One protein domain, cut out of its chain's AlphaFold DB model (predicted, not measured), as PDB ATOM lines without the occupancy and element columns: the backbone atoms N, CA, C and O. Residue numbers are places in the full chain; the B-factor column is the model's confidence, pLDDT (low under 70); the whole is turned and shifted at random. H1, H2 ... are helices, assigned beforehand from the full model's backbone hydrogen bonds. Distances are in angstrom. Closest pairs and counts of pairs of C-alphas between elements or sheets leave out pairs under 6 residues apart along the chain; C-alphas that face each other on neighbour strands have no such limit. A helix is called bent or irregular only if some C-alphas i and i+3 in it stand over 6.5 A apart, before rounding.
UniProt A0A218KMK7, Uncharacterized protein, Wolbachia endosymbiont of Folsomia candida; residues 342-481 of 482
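What this domain is: This is residues 342 to 481 of the 482 residues of an uncharacterized protein of Wolbachia endosymbiont of Folsomia candida (UniProt A0A218KMK7). This is a loose, flat group of crossed helices built along one long, kinked helix, H3: H1 crosses its middle, H2 packs across its early part, and H4 folds back on its later part. H5 packs on H1 and H2, while H6 is an arm whose residues 469 to 479, with residues 480 and 481 after them, stick out from the body. The printed part has 140 residues with six named helices, H1 to H6 in order, and no named strand; the class is all helix. The radius of gyration of the C-alphas is 17.9 A, and the C-alphas span 55 by 48 by 22 A.

Where its parts are: Find C-alpha 344 at (217.141, 181.733, 156.299); from there H1, residues 344 to 362, runs 26.1 A. Next come H2, residues 367 to 381, 20.8 A long, and H3, residues 394 to 427, 42.9 A long. Find C-alpha 394 at (219.875, 168.333, 186.707), where H3 begins; it has a kink of 63 degrees near residue 421. Both are irregular: in H2 C-alphas 375 and 378 are 7.8 A apart, in H3 C-alphas 422 and 425 are 8.1 A apart. H4 is residues 429 to 439 and H5 residues 442 to 453. H6, residues 465 to 479, runs 21.9 A to C-alpha 479 at (223.678, 214.464, 179.310).

How they stand to each other: Begin at the hub, H3, which touches three helices. Its residues 407 to 415 touch residues 350 to 358 of H1 at a steep tilt of 59 degrees, opposite ways; the closest C-alphas, of Val 354 and Val 411, are 5.9 A apart. Its residues 396 to 403 touch residues 369 to 373 of H2, about perpendicular at 87 degrees, closest at the C-alphas of Leu 373 and Ile 400, 5.6 A. With H4 it forms a helical hairpin at a steep tilt of 44 degrees, closest at the C-alphas of Tyr 416 and Lys 433, 6.7 A. Look next at H5: it touches H1, closest at the C-alphas of Arg 352 and Thr 448, 4.9 A, and H2, at those of Lys 374 and Ile 453, 6.1 A. H4 and H5 meet only through their link, and H6 is apart from the other helices. Every O i to N i+4 pair is within hydrogen-bond range in H1 and H4; the counts are 9 of 11 in H2, 28 of 30 in H3, 7 of 8 in H5 and 10 of 11 in H6.

The domain as a whole: The C-alphas farthest apart, of Glu 386 and Ala 481, are 56.5 A apart. The printed part has no cut; the links H2 to H3 and H5 to H6 are long. The mean pLDDT of the printed part is 71.9, with 55 residues under 70, among them residues 378 to 392, 421 to 432 and 461 to 481.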
ATOM      1  N   LEU A 342     212.419 186.905 154.534       64.75
ATOM      2  CA  LEU A 342     212.328 185.615 155.224       64.75
ATOM      3  C   LEU A 342     213.385 184.589 154.771       64.75
ATOM      4  O   LEU A 342     213.290 183.409 155.115       64.75
ATOM      5  N   GLY A 343     214.407 185.006 154.016       66.88
ATOM      6  CA  GLY A 343     215.544 184.145 153.691       66.88
ATOM      7  C   GLY A 343     216.242 183.625 154.963       66.88
ATOM      8  O   GLY A 343     216.573 184.438 155.832       66.88
ATOM      9  N   PRO A 344     216.535 182.311 155.092       63.66
ATOM     10  CA  PRO A 344     217.141 181.733 156.299       63.66
ATOM     11  C   PRO A 344     218.427 182.437 156.759       63.66
ATOM     12  O   PRO A 344     218.646 182.610 157.954       63.66
ATOM     13  N   GLN A 345     219.249 182.908 155.815       64.12
ATOM     14  CA  GLN A 345     220.481 183.649 156.104       64.12
ATOM     15  C   GLN A 345     220.213 185.025 156.740       64.12
ATOM     16  O   GLN A 345     220.886 185.403 157.698       64.12
ATOM     17  N   LEU A 346     219.215 185.763 156.241       68.56
ATOM     18  CA  LEU A 346     218.836 187.081 156.767       68.56
ATOM     19  C   LEU A 346     218.217 186.954 158.161       68.56
ATOM     20  O   LEU A 346     218.595 187.693 159.070       68.56
ATOM     21  N   ILE A 347     217.329 185.974 158.354       79.56
ATOM     22  CA  ILE A 347     216.755 185.680 159.671       79.56
ATOM     23  C   ILE A 347     217.833 185.222 160.653       79.56
ATOM     24  O   ILE A 347     217.814 185.669 161.794       79.56
ATOM     25  N   GLY A 348     218.804 184.411 160.224       78.25
ATOM     26  CA  GLY A 348     219.937 184.023 161.066       78.25
ATOM     27  C   GLY A 348     220.783 185.215 161.516       78.25
ATOM     28  O   GLY A 348     221.114 185.320 162.697       78.25
ATOM     29  N   GLY A 349     221.070 186.158 160.612       82.19
ATOM     30  CA  GLY A 349     221.767 187.402 160.948       82.19
ATOM     31  C   GLY A 349     220.994 188.262 161.953       82.19
ATOM     32  O   GLY A 349     221.545 188.664 162.978       82.19
ATOM     33  N   LEU A 350     219.698 188.479 161.709       85.69
ATOM     34  CA  LEU A 350     218.835 189.244 162.614       85.69
ATOM     35  C   LEU A 350     218.678 188.560 163.978       85.69
ATOM     36  O   LEU A 350     218.750 189.226 165.009       85.69
ATOM     37  N   ALA A 351     218.498 187.238 164.000       87.38
ATOM     38  CA  ALA A 351     218.412 186.459 165.229       87.38
ATOM     39  C   ALA A 351     219.700 186.592 166.045       87.38
ATOM     40  O   ALA A 351     219.624 186.871 167.236       87.38
ATOM     41  N   ARG A 352     220.876 186.502 165.409       86.69
ATOM     42  CA  ARG A 352     222.172 186.715 166.072       86.69
ATOM     43  C   ARG A 352     222.256 188.088 166.741       86.69
ATOM     44  O   ARG A 352     222.642 188.182 167.905       86.69
ATOM     45  N   ASP A 353     221.883 189.146 166.026       87.69
ATOM     46  CA  ASP A 353     221.973 190.515 166.540       87.69
ATOM     47  C   ASP A 353     220.985 190.752 167.700       87.69
ATOM     48  O   ASP A 353     221.322 191.391 168.704       87.69
ATOM     49  N   VAL A 354     219.786 190.167 167.623       88.62
ATOM     50  CA  VAL A 354     218.793 190.209 168.706       88.62
ATOM     51  C   VAL A 354     219.240 189.384 169.916       88.62
ATOM     52  O   VAL A 354     219.112 189.855 171.048       88.62
ATOM     53  N   THR A 355     219.820 188.198 169.717       89.81
ATOM     54  CA  THR A 355     220.374 187.386 170.810       89.81
ATOM     55  C   THR A 355     221.531 188.116 171.502       89.81
ATOM     56  O   THR A 355     221.623 188.110 172.729       89.81
ATOM     57  N   ARG A 356     222.371 188.850 170.762       89.19
ATOM     58  CA  ARG A 356     223.400 189.716 171.363       89.19
ATOM     59  C   ARG A 356     222.776 190.794 172.254       89.19
ATOM     60  O   ARG A 356     223.227 190.996 173.382       89.19
ATOM     61  N   SER A 357     221.707 191.441 171.785       85.62
ATOM     62  CA  SER A 357     220.940 192.422 172.571       85.62
ATOM     63  C   SER A 357     220.330 191.803 173.833       85.62
ATOM     64  O   SER A 357     220.322 192.438 174.891       85.62
ATOM     65  N   PHE A 358     219.870 190.547 173.761       88.62
ATOM     66  CA  PHE A 358     219.414 189.804 174.935       88.62
ATOM     67  C   PHE A 358     220.530 189.686 175.976       88.62
ATOM     68  O   PHE A 358     220.347 190.110 177.116       88.62
ATOM     69  N   PHE A 359     221.712 189.191 175.603       86.62
ATOM     70  CA  PHE A 359     222.809 189.062 176.562       86.62
ATOM     71  C   PHE A 359     223.199 190.412 177.172       86.62
ATOM     72  O   PHE A 359     223.231 190.548 178.394       86.62
ATOM     73  N   GLN A 360     223.359 191.454 176.357       82.38
ATOM     74  CA  GLN A 360     223.694 192.795 176.849       82.38
ATOM     75  C   GLN A 360     222.678 193.337 177.868       82.38
ATOM     76  O   GLN A 360     223.061 193.949 178.865       82.38
ATOM     77  N   LYS A 361     221.376 193.099 177.653       79.00
ATOM     78  CA  LYS A 361     220.310 193.579 178.549       79.00
ATOM     79  C   LYS A 361     220.136 192.717 179.801       79.00
ATOM     80  O   LYS A 361     219.762 193.241 180.851       79.00
ATOM     81  N   TYR A 362     220.375 191.408 179.708       76.56
ATOM     82  CA  TYR A 362     219.960 190.445 180.733       76.56
ATOM     83  C   TYR A 362     221.111 189.819 181.538       76.56
ATOM     84  O   TYR A 362     220.832 189.259 182.603       76.56
ATOM     85  N   VAL A 363     222.383 190.002 181.145       75.19
ATOM     86  CA  VAL A 363     223.574 189.550 181.909       75.19
ATOM     87  C   VAL A 363     223.535 190.010 183.369       75.19
ATOM     88  O   VAL A 363     223.752 189.211 184.274       75.19
ATOM     89  N   GLY A 364     223.165 191.265 183.644       66.56
ATOM     90  CA  GLY A 364     223.116 191.782 185.020       66.56
ATOM     91  C   GLY A 364     221.968 191.240 185.888       66.56
ATOM     92  O   GLY A 364     222.031 191.326 187.117       66.56
ATOM     93  N   LYS A 365     220.901 190.706 185.277       72.06
ATOM     94  CA  LYS A 365     219.713 190.180 185.979       72.06
ATOM     95  C   LYS A 365     219.760 188.660 186.134       72.06
ATOM     96  O   LYS A 365     219.312 188.142 187.150       72.06
ATOM     97  N   HIS A 366     220.330 187.966 185.154       76.31
ATOM     98  CA  HIS A 366     220.428 186.508 185.100       76.31
ATOM     99  C   HIS A 366     221.886 186.036 185.143       76.31
ATOM    100  O   HIS A 366     222.223 185.017 184.549       76.31
ATOM    101  N   PHE A 367     222.736 186.776 185.864       75.44
ATOM    102  CA  PHE A 367     224.187 186.587 185.934       75.44
ATOM    103  C   PHE A 367     224.604 185.123 186.092       75.44
ATOM    104  O   PHE A 367     225.320 184.598 185.248       75.44
ATOM    105  N   HIS A 368     224.099 184.445 187.128       79.25
ATOM    106  CA  HIS A 368     224.447 183.049 187.393       79.25
ATOM    107  C   HIS A 368     224.034 182.114 186.253       79.25
ATOM    108  O   HIS A 368     224.833 181.289 185.836       79.25
ATOM    109  N   ARG A 369     222.837 182.289 185.680       81.31
ATOM    110  CA  ARG A 369     222.342 181.441 184.584       81.31
ATOM    111  C   ARG A 369     223.100 181.655 183.280       81.31
ATOM    112  O   ARG A 369     223.364 180.697 182.570       81.31
ATOM    113  N   ILE A 370     223.457 182.899 182.964       83.25
ATOM    114  CA  ILE A 370     224.223 183.222 181.752       83.25
ATOM    115  C   ILE A 370     225.680 182.773 181.900       83.25
ATOM    116  O   ILE A 370     226.263 182.292 180.935       83.25
ATOM    117  N   LYS A 371     226.243 182.858 183.110       83.12
ATOM    118  CA  LYS A 371     227.559 182.291 183.418       83.12
ATOM    119  C   LYS A 371     227.563 180.769 183.254       83.12
ATOM    120  O   LYS A 371     228.400 180.256 182.526       83.12
ATOM    121  N   VAL A 372     226.579 180.081 183.840       82.31
ATOM    122  CA  VAL A 372     226.393 178.629 183.671       82.31
ATOM    123  C   VAL A 372     226.215 178.266 182.199       82.31
ATOM    124  O   VAL A 372     226.842 177.321 181.735       82.31
ATOM    125  N   LEU A 373     225.415 179.031 181.447       83.38
ATOM    126  CA  LEU A 373     225.273 178.833 180.008       83.38
ATOM    127  C   LEU A 373     226.635 178.933 179.314       83.38
ATOM    128  O   LEU A 373     227.015 177.981 178.655       83.38
ATOM    129  N   LYS A 374     227.388 180.022 179.506       85.62
ATOM    130  CA  LYS A 374     228.689 180.237 178.849       85.62
ATOM    131  C   LYS A 374     229.702 179.142 179.161       85.62
ATOM    132  O   LYS A 374     230.359 178.653 178.259       85.62
ATOM    133  N   GLU A 375     229.803 178.747 180.424       82.75
ATOM    134  CA  GLU A 375     230.789 177.757 180.867       82.75
ATOM    135  C   GLU A 375     230.492 176.336 180.369       82.75
ATOM    136  O   GLU A 375     231.403 175.519 180.347       82.75
ATOM    137  N   ASN A 376     229.246 176.031 179.983       76.44
ATOM    138  CA  ASN A 376     228.814 174.668 179.646       76.44
ATOM    139  C   ASN A 376     228.213 174.543 178.230       76.44
ATOM    140  O   ASN A 376     227.762 173.461 177.858       76.44
ATOM    141  N   PHE A 377     228.139 175.628 177.447       76.25
ATOM    142  CA  PHE A 377     227.439 175.622 176.155       76.25
ATOM    143  C   PHE A 377     228.119 174.703 175.133       76.25
ATOM    144  O   PHE A 377     227.455 173.873 174.511       76.25
ATOM    145  N   ASP A 378     229.441 174.809 175.006       68.56
ATOM    146  CA  ASP A 378     230.226 174.024 174.046       68.56
ATOM    147  C   ASP A 378     230.191 172.528 174.358       68.56
ATOM    148  O   ASP A 378     230.095 171.712 173.439       68.56
ATOM    149  N   ASP A 379     230.181 172.184 175.646       67.00
ATOM    150  CA  ASP A 379     230.060 170.815 176.153       67.00
ATOM    151  C   ASP A 379     228.700 170.178 175.825       67.00
ATOM    152  O   ASP A 379     228.577 168.954 175.782       67.00
ATOM    153  N   LEU A 380     227.667 170.993 175.592       63.47
ATOM    154  CA  LEU A 380     226.311 170.538 175.285       63.47
ATOM    155  C   LEU A 380     226.007 170.469 173.787       63.47
ATOM    156  O   LEU A 380     225.183 169.645 173.384       63.47
ATOM    157  N   TYR A 381     226.625 171.334 172.979       61.50
ATOM    158  CA  TYR A 381     226.155 171.602 171.615       61.50
ATOM    159  C   TYR A 381     227.249 171.595 170.530       61.50
ATOM    160  O   TYR A 381     226.928 171.804 169.360       61.50
ATOM    161  N   SER A 382     228.514 171.290 170.854       54.47
ATOM    162  CA  SER A 382     229.577 171.170 169.840       54.47
ATOM    163  C   SER A 382     229.431 169.905 168.973       54.47
ATOM    164  O   SER A 382     229.443 168.789 169.514       54.47
ATOM    165  N   PRO A 383     229.378 170.025 167.629       44.31
ATOM    166  CA  PRO A 383     229.353 168.875 166.734       44.31
ATOM    167  C   PRO A 383     230.693 168.128 166.791       44.31
ATOM    168  O   PRO A 383     231.727 168.657 166.395       44.31
ATOM    169  N   GLY A 384     230.670 166.884 167.277       44.75
ATOM    170  CA  GLY A 384     231.859 166.032 167.416       44.75
ATOM    171  C   GLY A 384     232.429 165.935 168.833       44.75
ATOM    172  O   GLY A 384     233.451 165.282 169.027       44.75
ATOM    173  N   SER A 385     231.775 166.534 169.829       43.97
ATOM    174  CA  SER A 385     232.145 166.332 171.226       43.97
ATOM    175  C   SER A 385     231.572 164.992 171.728       43.97
ATOM    176  O   SER A 385     230.365 164.819 171.878       43.97
ATOM    177  N   GLU A 386     232.428 163.999 171.995       43.59
ATOM    178  CA  GLU A 386     232.076 162.832 172.829       43.59
ATOM    179  C   GLU A 386     231.944 163.262 174.305       43.59
ATOM    180  O   GLU A 386     232.512 162.656 175.215       43.59
ATOM    181  N   VAL A 387     231.242 164.366 174.572       47.94
ATOM    182  CA  VAL A 387     231.081 164.884 175.925       47.94
ATOM    183  C   VAL A 387     229.903 164.169 176.565       47.94
ATOM    184  O   VAL A 387     228.743 164.265 176.166       47.94
ATOM    185  N   ASN A 388     230.239 163.372 177.572       48.44
ATOM    186  CA  ASN A 388     229.290 162.588 178.330       48.44
ATOM    187  C   ASN A 388     228.429 163.510 179.217       48.44
ATOM    188  O   ASN A 388     228.778 163.813 180.358       48.44
ATOM    189  N   LEU A 389     227.263 163.910 178.700       52.12
ATOM    190  CA  LEU A 389     226.258 164.746 179.378       52.12
ATOM    191  C   LEU A 389     225.683 164.136 180.674       52.12
ATOM    192  O   LEU A 389     224.868 164.769 181.356       52.12
ATOM    193  N   SER A 390     226.076 162.910 181.033       54.62
ATOM    194  CA  SER A 390     225.711 162.280 182.308       54.62
ATOM    195  C   SER A 390     226.385 162.923 183.529       54.62
ATOM    196  O   SER A 390     225.899 162.725 184.638       54.62
ATOM    197  N   ASN A 391     227.431 163.738 183.338       59.19
ATOM    198  CA  ASN A 391     228.174 164.371 184.435       59.19
ATOM    199  C   ASN A 391     227.632 165.746 184.877       59.19
ATOM    200  O   ASN A 391     228.041 166.246 185.922       59.19
ATOM    201  N   LEU A 392     226.720 166.363 184.115       68.12
ATOM    202  CA  LEU A 392     226.092 167.639 184.489       68.12
ATOM    203  C   LEU A 392     224.891 167.409 185.417       68.12
ATOM    204  O   LEU A 392     224.058 166.538 185.145       68.12
ATOM    205  N   SER A 393     224.774 168.223 186.472       77.50
ATOM    206  CA  SER A 393     223.641 168.161 187.402       77.50
ATOM    207  C   SER A 393     222.325 168.549 186.721       77.50
ATOM    208  O   SER A 393     222.294 169.353 185.785       77.50
ATOM    209  N   ASP A 394     221.212 168.004 187.217       78.94
ATOM    210  CA  ASP A 394     219.875 168.333 186.707       78.94
ATOM    211  C   ASP A 394     219.551 169.828 186.857       78.94
ATOM    212  O   ASP A 394     218.849 170.402 186.028       78.94
ATOM    213  N   GLU A 395     220.102 170.486 187.879       79.50
ATOM    214  CA  GLU A 395     219.969 171.929 188.096       79.50
ATOM    215  C   GLU A 395     220.612 172.743 186.963       79.50
ATOM    216  O   GLU A 395     219.955 173.609 186.388       79.50
ATOM    217  N   VAL A 396     221.841 172.397 186.559       77.38
ATOM    218  CA  VAL A 396     222.551 173.056 185.448       77.38
ATOM    219  C   VAL A 396     221.806 172.856 184.128       77.38
ATOM    220  O   VAL A 396     221.603 173.808 183.374       77.38
ATOM    221  N   LYS A 397     221.321 171.635 183.868       74.88
ATOM    222  CA  LYS A 397     220.507 171.337 182.677       74.88
ATOM    223  C   LYS A 397     219.218 172.157 182.650       74.88
ATOM    224  O   LYS A 397     218.844 172.684 181.603       74.88
ATOM    225  N   ASN A 398     218.547 172.291 183.794       79.75
ATOM    226  CA  ASN A 398     217.316 173.069 183.908       79.75
ATOM    227  C   ASN A 398     217.555 174.570 183.701       79.75
ATOM    228  O   ASN A 398     216.775 175.210 182.993       79.75
ATOM    229  N   ASP A 399     218.632 175.126 184.259       79.69
ATOM    230  CA  ASP A 399     218.986 176.535 184.070       79.69
ATOM    231  C   ASP A 399     219.319 176.852 182.603       79.69
ATOM    232  O   ASP A 399     218.849 177.865 182.074       79.69
ATOM    233  N   ILE A 400     220.043 175.960 181.919       77.75
ATOM    234  CA  ILE A 400     220.374 176.094 180.492       77.75
ATOM    235  C   ILE A 400     219.118 175.990 179.616       77.75
ATOM    236  O   ILE A 400     218.877 176.840 178.756       77.75
ATOM    237  N   CYS A 401     218.255 175.004 179.871       79.44
ATOM    238  CA  CYS A 401     216.974 174.882 179.173       79.44
ATOM    239  C   CYS A 401     216.087 176.121 179.379       79.44
ATOM    240  O   CYS A 401     215.448 176.594 178.435       79.44
ATOM    241  N   SER A 402     216.054 176.664 180.601       82.69
ATOM    242  CA  SER A 402     215.275 177.860 180.921       82.69
ATOM    243  C   SER A 402     215.798 179.084 180.175       82.69
ATOM    244  O   SER A 402     215.010 179.770 179.530       82.69
ATOM    245  N   ILE A 403     217.106 179.357 180.223       83.94
ATOM    246  CA  ILE A 403     217.660 180.547 179.566       83.94
ATOM    247  C   ILE A 403     217.547 180.445 178.040       83.94
ATOM    248  O   ILE A 403     217.242 181.440 177.387       83.94
ATOM    249  N   ARG A 404     217.678 179.243 177.459       84.56
ATOM    250  CA  ARG A 404     217.452 179.020 176.023       84.56
ATOM    251  C   ARG A 404     216.017 179.344 175.619       84.56
ATOM    252  O   ARG A 404     215.784 179.966 174.583       84.56
ATOM    253  N   LYS A 405     215.048 178.944 176.445       84.56
ATOM    254  CA  LYS A 405     213.636 179.270 176.229       84.56
ATOM    255  C   LYS A 405     213.393 180.779 176.302       84.56
ATOM    256  O   LYS A 405     212.695 181.309 175.439       84.56
ATOM    257  N   ASP A 406     214.007 181.460 177.267       84.12
ATOM    258  CA  ASP A 406     213.899 182.915 177.419       84.12
ATOM    259  C   ASP A 406     214.490 183.650 176.203       84.12
ATOM    260  O   ASP A 406     213.869 184.573 175.670       84.12
ATOM    261  N   ILE A 407     215.647 183.197 175.704       86.62
ATOM    262  CA  ILE A 407     216.265 183.719 174.479       86.62
ATOM    263  C   ILE A 407     215.335 183.507 173.281       86.62
ATOM    264  O   ILE A 407     215.071 184.450 172.536       86.62
ATOM    265  N   LYS A 408     214.803 182.292 173.105       87.00
ATOM    266  CA  LYS A 408     213.886 181.961 172.004       87.00
ATOM    267  C   LYS A 408     212.679 182.884 171.972       87.00
ATOM    268  O   LYS A 408     212.314 183.398 170.916       87.00
ATOM    269  N   GLU A 409     212.051 183.081 173.126       85.50
ATOM    270  CA  GLU A 409     210.876 183.935 173.251       85.50
ATOM    271  C   GLU A 409     211.215 185.404 172.981       85.50
ATOM    272  O   GLU A 409     210.471 186.087 172.274       85.50
ATOM    273  N   PHE A 410     212.364 185.874 173.471       84.88
ATOM    274  CA  PHE A 410     212.837 187.230 173.221       84.88
ATOM    275  C   PHE A 410     213.125 187.477 171.735       84.88
ATOM    276  O   PHE A 410     212.600 188.434 171.165       84.88
ATOM    277  N   VAL A 411     213.885 186.588 171.086       88.12
ATOM    278  CA  VAL A 411     214.195 186.666 169.649       88.12
ATOM    279  C   VAL A 411     212.916 186.651 168.822       88.12
ATOM    280  O   VAL A 411     212.724 187.505 167.956       88.12
ATOM    281  N   PHE A 412     212.001 185.731 169.133       85.19
ATOM    282  CA  PHE A 412     210.708 185.661 168.465       85.19
ATOM    283  C   PHE A 412     209.926 186.969 168.591       85.19
ATOM    284  O   PHE A 412     209.380 187.456 167.604       85.19
ATOM    285  N   ARG A 413     209.862 187.544 169.795       81.19
ATOM    286  CA  ARG A 413     209.102 188.766 170.065       81.19
ATOM    287  C   ARG A 413     209.662 189.974 169.319       81.19
ATOM    288  O   ARG A 413     208.883 190.691 168.700       81.19
ATOM    289  N   GLU A 414     210.971 190.198 169.376       84.06
ATOM    290  CA  GLU A 414     211.599 191.362 168.738       84.06
ATOM    291  C   GLU A 414     211.505 191.277 167.209       84.06
ATOM    292  O   GLU A 414     211.137 192.256 166.559       84.06
ATOM    293  N   LEU A 415     211.742 190.094 166.628       82.25
ATOM    294  CA  LEU A 415     211.568 189.898 165.187       82.25
ATOM    295  C   LEU A 415     210.099 190.017 164.780       82.25
ATOM    296  O   LEU A 415     209.797 190.632 163.763       82.25
ATOM    297  N   TYR A 416     209.169 189.496 165.583       79.75
ATOM    298  CA  TYR A 416     207.741 189.649 165.315       79.75
ATOM    299  C   TYR A 416     207.308 191.114 165.280       79.75
ATOM    300  O   TYR A 416     206.586 191.487 164.363       79.75
ATOM    301  N   ILE A 417     207.746 191.931 166.244       76.75
ATOM    302  CA  ILE A 417     207.439 193.367 166.266       76.75
ATOM    303  C   ILE A 417     207.992 194.031 165.008       76.75
ATOM    304  O   ILE A 417     207.223 194.645 164.282       76.75
ATOM    305  N   LYS A 418     209.273 193.804 164.688       81.50
ATOM    306  CA  LYS A 418     209.899 194.348 163.477       81.50
ATOM    307  C   LYS A 418     209.105 194.010 162.211       81.50
ATOM    308  O   LYS A 418     208.657 194.903 161.507       81.50
ATOM    309  N   PHE A 419     208.873 192.724 161.943       73.00
ATOM    310  CA  PHE A 419     208.163 192.306 160.731       73.00
ATOM    311  C   PHE A 419     206.689 192.736 160.729       73.00
ATOM    312  O   PHE A 419     206.105 192.924 159.664       73.00
ATOM    313  N   TYR A 420     206.062 192.881 161.896       71.12
ATOM    314  CA  TYR A 420     204.709 193.416 161.988       71.12
ATOM    315  C   TYR A 420     204.659 194.925 161.721       71.12
ATOM    316  O   TYR A 420     203.723 195.379 161.069       71.12
ATOM    317  N   ASP A 421     205.647 195.689 162.172       69.94
ATOM    318  CA  ASP A 421     205.736 197.119 161.883       69.94
ATOM    319  C   ASP A 421     206.046 197.351 160.395       69.94
ATOM    320  O   ASP A 421     205.400 198.179 159.756       69.94
ATOM    321  N   ASP A 422     206.940 196.539 159.822       62.31
ATOM    322  CA  ASP A 422     207.360 196.644 158.421       62.31
ATOM    323  C   ASP A 422     206.277 196.150 157.431       62.31
ATOM    324  O   ASP A 422     206.132 196.701 156.340       62.31
ATOM    325  N   TYR A 423     205.496 195.116 157.786       66.00
ATOM    326  CA  TYR A 423     204.600 194.418 156.838       66.00
ATOM    327  C   TYR A 423     203.174 194.159 157.336       66.00
ATOM    328  O   TYR A 423     202.325 193.655 156.588       66.00
ATOM    329  N   GLY A 424     202.869 194.463 158.595       54.72
ATOM    330  CA  GLY A 424     201.636 194.038 159.262       54.72
ATOM    331  C   GLY A 424     200.354 194.623 158.675       54.72
ATOM    332  O   GLY A 424     199.295 194.015 158.842       54.72
ATOM    333  N   GLN A 425     200.444 195.745 157.954       60.53
ATOM    334  CA  GLN A 425     199.312 196.331 157.227       60.53
ATOM    335  C   GLN A 425     198.853 195.461 156.047       60.53
ATOM    336  O   GLN A 425     197.674 195.484 155.700       60.53
ATOM    337  N   HIS A 426     199.753 194.660 155.472       57.44
ATOM    338  CA  HIS A 426     199.501 193.930 154.229       57.44
ATOM    339  C   HIS A 426     199.456 192.407 154.420       57.44
ATOM    340  O   HIS A 426     198.632 191.742 153.807       57.44
ATOM    341  N   ILE A 427     200.276 191.844 155.315       60.56
ATOM    342  CA  ILE A 427     200.487 190.380 155.419       60.56
ATOM    343  C   ILE A 427     199.703 189.736 156.567       60.56
ATOM    344  O   ILE A 427     199.637 188.513 156.695       60.56
ATOM    345  N   GLN A 428     199.022 190.557 157.369       57.62
ATOM    346  CA  GLN A 428     198.277 190.144 158.557       57.62
ATOM    347  C   GLN A 428     199.162 189.461 159.620       57.62
ATOM    348  O   GLN A 428     200.267 188.972 159.393       57.62
ATOM    349  N   ARG A 429     198.672 189.408 160.861       61.84
ATOM    350  CA  ARG A 429     199.459 188.908 162.008       61.84
ATOM    351  C   ARG A 429     199.767 187.412 161.939       61.84
ATOM    352  O   ARG A 429     200.820 186.987 162.408       61.84
ATOM    353  N   GLY A 430     198.824 186.617 161.432       62.38
ATOM    354  CA  GLY A 430     198.899 185.154 161.421       62.38
ATOM    355  C   GLY A 430     200.065 184.620 160.585       62.38
ATOM    356  O   GLY A 430     200.903 183.906 161.140       62.38
ATOM    357  N   PRO A 431     200.170 185.005 159.300       69.56
ATOM    358  CA  PRO A 431     201.249 184.560 158.419       69.56
ATOM    359  C   PRO A 431     202.647 184.955 158.913       69.56
ATOM    360  O   PRO A 431     203.540 184.109 158.938       69.56
ATOM    361  N   ILE A 432     202.819 186.189 159.410       66.62
ATOM    362  CA  ILE A 432     204.084 186.657 160.012       66.62
ATOM    363  C   ILE A 432     204.483 185.764 161.188       66.62
ATOM    364  O   ILE A 432     205.602 185.252 161.258       66.62
ATOM    365  N   LYS A 433     203.537 185.517 162.097       74.94
ATOM    366  CA  LYS A 433     203.758 184.690 163.284       74.94
ATOM    367  C   LYS A 433     204.121 183.249 162.923       74.94
ATOM    368  O   LYS A 433     204.977 182.659 163.578       74.94
ATOM    369  N   GLN A 434     203.457 182.674 161.922       78.56
ATOM    370  CA  GLN A 434     203.721 181.310 161.475       78.56
ATOM    371  C   GLN A 434     205.119 181.192 160.862       78.56
ATOM    372  O   GLN A 434     205.890 180.337 161.289       78.56
ATOM    373  N   ARG A 435     205.478 182.085 159.935       78.06
ATOM    374  CA  ARG A 435     206.785 182.036 159.266       78.06
ATOM    375  C   ARG A 435     207.950 182.232 160.224       78.06
ATOM    376  O   ARG A 435     208.912 181.475 160.168       78.06
ATOM    377  N   LEU A 436     207.843 183.160 161.171       79.12
ATOM    378  CA  LEU A 436     208.886 183.327 162.185       79.12
ATOM    379  C   LEU A 436     209.041 182.087 163.080       79.12
ATOM    380  O   LEU A 436     210.155 181.772 163.482       79.12
ATOM    381  N   ARG A 437     207.963 181.344 163.366       82.88
ATOM    382  CA  ARG A 437     208.057 180.078 164.121       82.88
ATOM    383  C   ARG A 437     208.750 178.974 163.336       82.88
ATOM    384  O   ARG A 437     209.443 178.167 163.942       82.88
ATOM    385  N   GLU A 438     208.528 178.926 162.028       84.88
ATOM    386  CA  GLU A 438     209.179 177.961 161.139       84.88
ATOM    387  C   GLU A 438     210.684 178.239 161.022       84.88
ATOM    388  O   GLU A 438     211.470 177.300 160.963       84.88
ATOM    389  N   LEU A 439     211.085 179.515 161.023       82.75
ATOM    390  CA  LEU A 439     212.475 179.922 160.806       82.75
ATOM    391  C   LEU A 439     213.305 180.015 162.096       82.75
ATOM    392  O   LEU A 439     214.500 179.741 162.063       82.75
ATOM    393  N   ILE A 440     212.701 180.368 163.237       84.38
ATOM    394  CA  ILE A 440     213.391 180.440 164.538       84.38
ATOM    395  C   ILE A 440     213.396 179.046 165.184       84.38
ATOM    396  O   ILE A 440     212.658 178.748 166.134       84.38
ATOM    397  N   THR A 441     214.214 178.164 164.612       86.31
ATOM    398  CA  THR A 441     214.418 176.792 165.084       86.31
ATOM    399  C   THR A 441     215.348 176.749 166.298       86.31
ATOM    400  O   THR A 441     216.052 177.712 166.602       86.31
ATOM    401  N   ASP A 442     215.343 175.620 167.014       81.94
ATOM    402  CA  ASP A 442     216.295 175.398 168.113       81.94
ATOM    403  C   ASP A 442     217.741 175.367 167.590       81.94
ATOM    404  O   ASP A 442     218.614 175.949 168.215       81.94
ATOM    405  N   GLU A 443     217.971 174.809 166.399       84.00
ATOM    406  CA  GLU A 443     219.285 174.797 165.739       84.00
ATOM    407  C   GLU A 443     219.790 176.208 165.404       84.00
ATOM    408  O   GLU A 443     220.947 176.534 165.673       84.00
ATOM    409  N   LEU A 444     218.920 177.074 164.864       83.75
ATOM    410  CA  LEU A 444     219.275 178.470 164.616       83.75
ATOM    411  C   LEU A 444     219.645 179.165 165.928       83.75
ATOM    412  O   LEU A 444     220.633 179.890 165.982       83.75
ATOM    413  N   LEU A 445     218.867 178.937 166.987       85.12
ATOM    414  CA  LEU A 445     219.149 179.505 168.299       85.12
ATOM    415  C   LEU A 445     220.480 179.030 168.859       85.12
ATOM    416  O   LEU A 445     221.289 179.873 169.237       85.12
ATOM    417  N   ASP A 446     220.720 177.723 168.860       84.50
ATOM    418  CA  ASP A 446     221.946 177.135 169.384       84.50
ATOM    419  C   ASP A 446     223.167 177.679 168.613       84.50
ATOM    420  O   ASP A 446     224.132 178.137 169.223       84.50
ATOM    421  N   SER A 447     223.073 177.787 167.281       83.81
ATOM    422  CA  SER A 447     224.093 178.431 166.440       83.81
ATOM    423  C   SER A 447     224.283 179.917 166.765       83.81
ATOM    424  O   SER A 447     225.409 180.404 166.870       83.81
ATOM    425  N   THR A 448     223.201 180.681 166.950       85.12
ATOM    426  CA  THR A 448     223.325 182.106 167.297       85.12
ATOM    427  C   THR A 448     223.942 182.317 168.672       85.12
ATOM    428  O   THR A 448     224.707 183.264 168.814       85.12
ATOM    429  N   ILE A 449     223.644 181.453 169.651       86.25
ATOM    430  CA  ILE A 449     224.241 181.491 170.988       86.25
ATOM    431  C   ILE A 449     225.727 181.154 170.887       86.25
ATOM    432  O   ILE A 449     226.533 181.961 171.338       86.25
ATOM    433  N   TYR A 450     226.084 180.048 170.228       83.81
ATOM    434  CA  TYR A 450     227.476 179.658 169.988       83.81
ATOM    435  C   TYR A 450     228.306 180.823 169.434       83.81
ATOM    436  O   TYR A 450     229.339 181.194 169.976       83.81
ATOM    437  N   ASN A 451     227.790 181.481 168.392       81.88
ATOM    438  CA  ASN A 451     228.501 182.543 167.684       81.88
ATOM    439  C   ASN A 451     228.728 183.831 168.489       81.88
ATOM    440  O   ASN A 451     229.448 184.704 168.013       81.88
ATOM    441  N   ILE A 452     228.059 184.018 169.629       87.38
ATOM    442  CA  ILE A 452     228.126 185.281 170.381       87.38
ATOM    443  C   ILE A 452     228.440 185.093 171.857       87.38
ATOM    444  O   ILE A 452     228.795 186.073 172.500       87.38
ATOM    445  N   ILE A 453     228.267 183.901 172.429       83.25
ATOM    446  CA  ILE A 453     228.372 183.696 173.877       83.25
ATOM    447  C   ILE A 453     229.789 183.974 174.395       83.25
ATOM    448  O   ILE A 453     229.957 184.521 175.490       83.25
ATOM    449  N   ASP A 454     230.801 183.721 173.569       80.81
ATOM    450  CA  ASP A 454     232.189 184.070 173.859       80.81
ATOM    451  C   ASP A 454     232.438 185.578 173.833       80.81
ATOM    452  O   ASP A 454     233.092 186.091 174.745       80.81
ATOM    453  N   ASP A 455     231.809 186.293 172.896       82.50
ATOM    454  CA  ASP A 455     231.852 187.758 172.790       82.50
ATOM    455  C   ASP A 455     231.120 188.464 173.949       82.50
ATOM    456  O   ASP A 455     231.271 189.672 174.149       82.50
ATOM    457  N   VAL A 456     230.288 187.750 174.717       78.19
ATOM    458  CA  VAL A 456     229.583 188.324 175.870       78.19
ATOM    459  C   VAL A 456     230.551 188.496 177.041       78.19
ATOM    460  O   VAL A 456     230.982 187.526 177.672       78.19
ATOM    461  N   GLU A 457     230.832 189.750 177.395       76.44
ATOM    462  CA  GLU A 457     231.521 190.090 178.639       76.44
ATOM    463  C   GLU A 457     230.627 189.760 179.845       76.44
ATOM    464  O   GLU A 457     229.628 190.429 180.120       76.44
ATOM    465  N   ILE A 458     230.998 188.714 180.587       73.75
ATOM    466  CA  ILE A 458     230.398 188.387 181.880       73.75
ATOM    467  C   ILE A 458     231.357 188.899 182.962       73.75
ATOM    468  O   ILE A 458     232.499 188.438 183.014       73.75
ATOM    469  N   PRO A 459     230.943 189.848 183.822       68.94
ATOM    470  CA  PRO A 459     231.812 190.342 184.885       68.94
ATOM    471  C   PRO A 459     232.186 189.207 185.856       68.94
ATOM    472  O   PRO A 459     231.449 188.237 186.003       68.94
ATOM    473  N   GLN A 460     233.332 189.302 186.537       70.19
ATOM    474  CA  GLN A 460     233.757 188.241 187.468       70.19
ATOM    475  C   GLN A 460     232.797 188.080 188.657       70.19
ATOM    476  O   GLN A 460     232.616 186.974 189.167       70.19
ATOM    477  N   GLU A 461     232.131 189.170 189.041       69.31
ATOM    478  CA  GLU A 461     231.143 189.226 190.113       69.31
ATOM    479  C   GLU A 461     229.852 189.907 189.621       69.31
ATOM    480  O   GLU A 461     229.905 190.784 188.749       69.31
ATOM    481  N   PRO A 462     228.675 189.535 190.161       63.31
ATOM    482  CA  PRO A 462     227.426 190.195 189.809       63.31
ATOM    483  C   PRO A 462     227.488 191.674 190.201       63.31
ATOM    484  O   PRO A 462     227.881 192.023 191.313       63.31
ATOM    485  N   SER A 463     227.051 192.562 189.306       62.53
ATOM    486  CA  SER A 463     227.047 193.998 189.592       62.53
ATOM    487  C   SER A 463     226.186 194.300 190.819       62.53
ATOM    488  O   SER A 463     224.969 194.048 190.833       62.53
ATOM    489  N   THR A 464     226.823 194.854 191.853       61.47
ATOM    490  CA  THR A 464     226.133 195.292 193.065       61.47
ATOM    491  C   THR A 464     225.151 196.409 192.718       61.47
ATOM    492  O   THR A 464     225.331 197.148 191.746       61.47
ATOM    493  N   TYR A 465     224.087 196.549 193.512       51.47
ATOM    494  CA  TYR A 465     223.115 197.631 193.335       51.47
ATOM    495  C   TYR A 465     223.808 199.002 193.238       51.47
ATOM    496  O   TYR A 465     223.484 199.801 192.364       51.47
ATOM    497  N   PHE A 466     224.833 199.225 194.064       49.62
ATOM    498  CA  PHE A 466     225.609 200.462 194.095       49.62
ATOM    499  C   PHE A 466     226.352 200.752 192.777       49.62
ATOM    500  O   PHE A 466     226.298 201.877 192.284       49.62
ATOM    501  N   GLU A 467     226.965 199.746 192.146       59.69
ATOM    502  CA  GLU A 467     227.640 199.911 190.847       59.69
ATOM    503  C   GLU A 467     226.654 200.191 189.696       59.69
ATOM    504  O   GLU A 467     226.941 200.990 188.796       59.69
ATOM    505  N   ARG A 468     225.435 199.633 189.758       58.22
ATOM    506  CA  ARG A 468     224.366 199.964 188.794       58.22
ATOM    507  C   ARG A 468     223.914 201.416 188.938       58.22
ATOM    508  O   ARG A 468     223.765 202.103 187.928       58.22
ATOM    509  N   VAL A 469     223.747 201.897 190.174       52.22
ATOM    510  CA  VAL A 469     223.407 203.304 190.449       52.22
ATOM    511  C   VAL A 469     224.521 204.235 189.973       52.22
ATOM    512  O   VAL A 469     224.241 205.225 189.304       52.22
ATOM    513  N   LYS A 470     225.789 203.894 190.221       54.44
ATOM    514  CA  LYS A 470     226.940 204.686 189.772       54.44
ATOM    515  C   LYS A 470     226.995 204.821 188.249       54.44
ATOM    516  O   LYS A 470     227.178 205.924 187.740       54.44
ATOM    517  N   THR A 471     226.773 203.725 187.523       56.94
ATOM    518  CA  THR A 471     226.746 203.725 186.049       56.94
ATOM    519  C   THR A 471     225.574 204.542 185.499       56.94
ATOM    520  O   THR A 471     225.749 205.319 184.561       56.94
ATOM    521  N   PHE A 472     224.395 204.423 186.115       51.59
ATOM    522  CA  PHE A 472     223.211 205.209 185.760       51.59
ATOM    523  C   PHE A 472     223.411 206.715 186.007       51.59
ATOM    524  O   PHE A 472     223.074 207.542 185.159       51.59
ATOM    525  N   CYS A 473     224.014 207.091 187.137       50.84
ATOM    526  CA  CYS A 473     224.331 208.487 187.434       50.84
ATOM    527  C   CYS A 473     225.415 209.041 186.497       50.84
ATOM    528  O   CYS A 473     225.313 210.185 186.060       50.84
ATOM    529  N   ALA A 474     226.424 208.241 186.140       51.44
ATOM    530  CA  ALA A 474     227.481 208.650 185.215       51.44
ATOM    531  C   ALA A 474     226.964 208.882 183.781       51.44
ATOM    532  O   ALA A 474     227.423 209.807 183.109       51.44
ATOM    533  N   SER A 475     225.998 208.082 183.315       45.94
ATOM    534  CA  SER A 475     225.372 208.279 182.001       45.94
ATOM    535  C   SER A 475     224.443 209.497 181.971       45.94
ATOM    536  O   SER A 475     224.432 210.214 180.974       45.94
ATOM    537  N   HIS A 476     223.748 209.808 183.072       45.59
ATOM    538  CA  HIS A 476     222.951 211.036 183.194       45.59
ATOM    539  C   HIS A 476     223.803 212.304 183.349       45.59
ATOM    540  O   HIS A 476     223.471 213.335 182.767       45.59
ATOM    541  N   ALA A 477     224.931 212.244 184.063       44.94
ATOM    542  CA  ALA A 477     225.831 213.391 184.207       44.94
ATOM    543  C   ALA A 477     226.414 213.848 182.855       44.94
ATOM    544  O   ALA A 477     226.556 215.049 182.626       44.94
ATOM    545  N   ARG A 478     226.669 212.911 181.927       41.75
ATOM    546  CA  ARG A 478     227.115 213.222 180.556       41.75
ATOM    547  C   ARG A 478     226.053 213.925 179.704       41.75
ATOM    548  O   ARG A 478     226.431 214.687 178.826       41.75
ATOM    549  N   PHE A 479     224.762 213.731 179.982       38.25
ATOM    550  CA  PHE A 479     223.678 214.464 179.310       38.25
ATOM    551  C   PHE A 479     223.421 215.858 179.901       38.25
ATOM    552  O   PHE A 479     222.821 216.685 179.231       38.25
ATOM    553  N   SER A 480     223.886 216.145 181.123       35.66
ATOM    554  CA  SER A 480     223.786 217.493 181.718       35.66
ATOM    555  C   SER A 480     224.955 218.425 181.369       35.66
ATOM    556  O   SER A 480     224.927 219.598 181.725       35.66
ATOM    557  N   ALA A 481     225.989 217.896 180.706       37.66
ATOM    558  CA  ALA A 481     227.171 218.641 180.272       37.66
ATOM    559  C   ALA A 481     227.223 218.862 178.745       37.66
ATOM    560  O   ALA A 481     228.263 219.291 178.243       37.66
TER     561      ALA A 481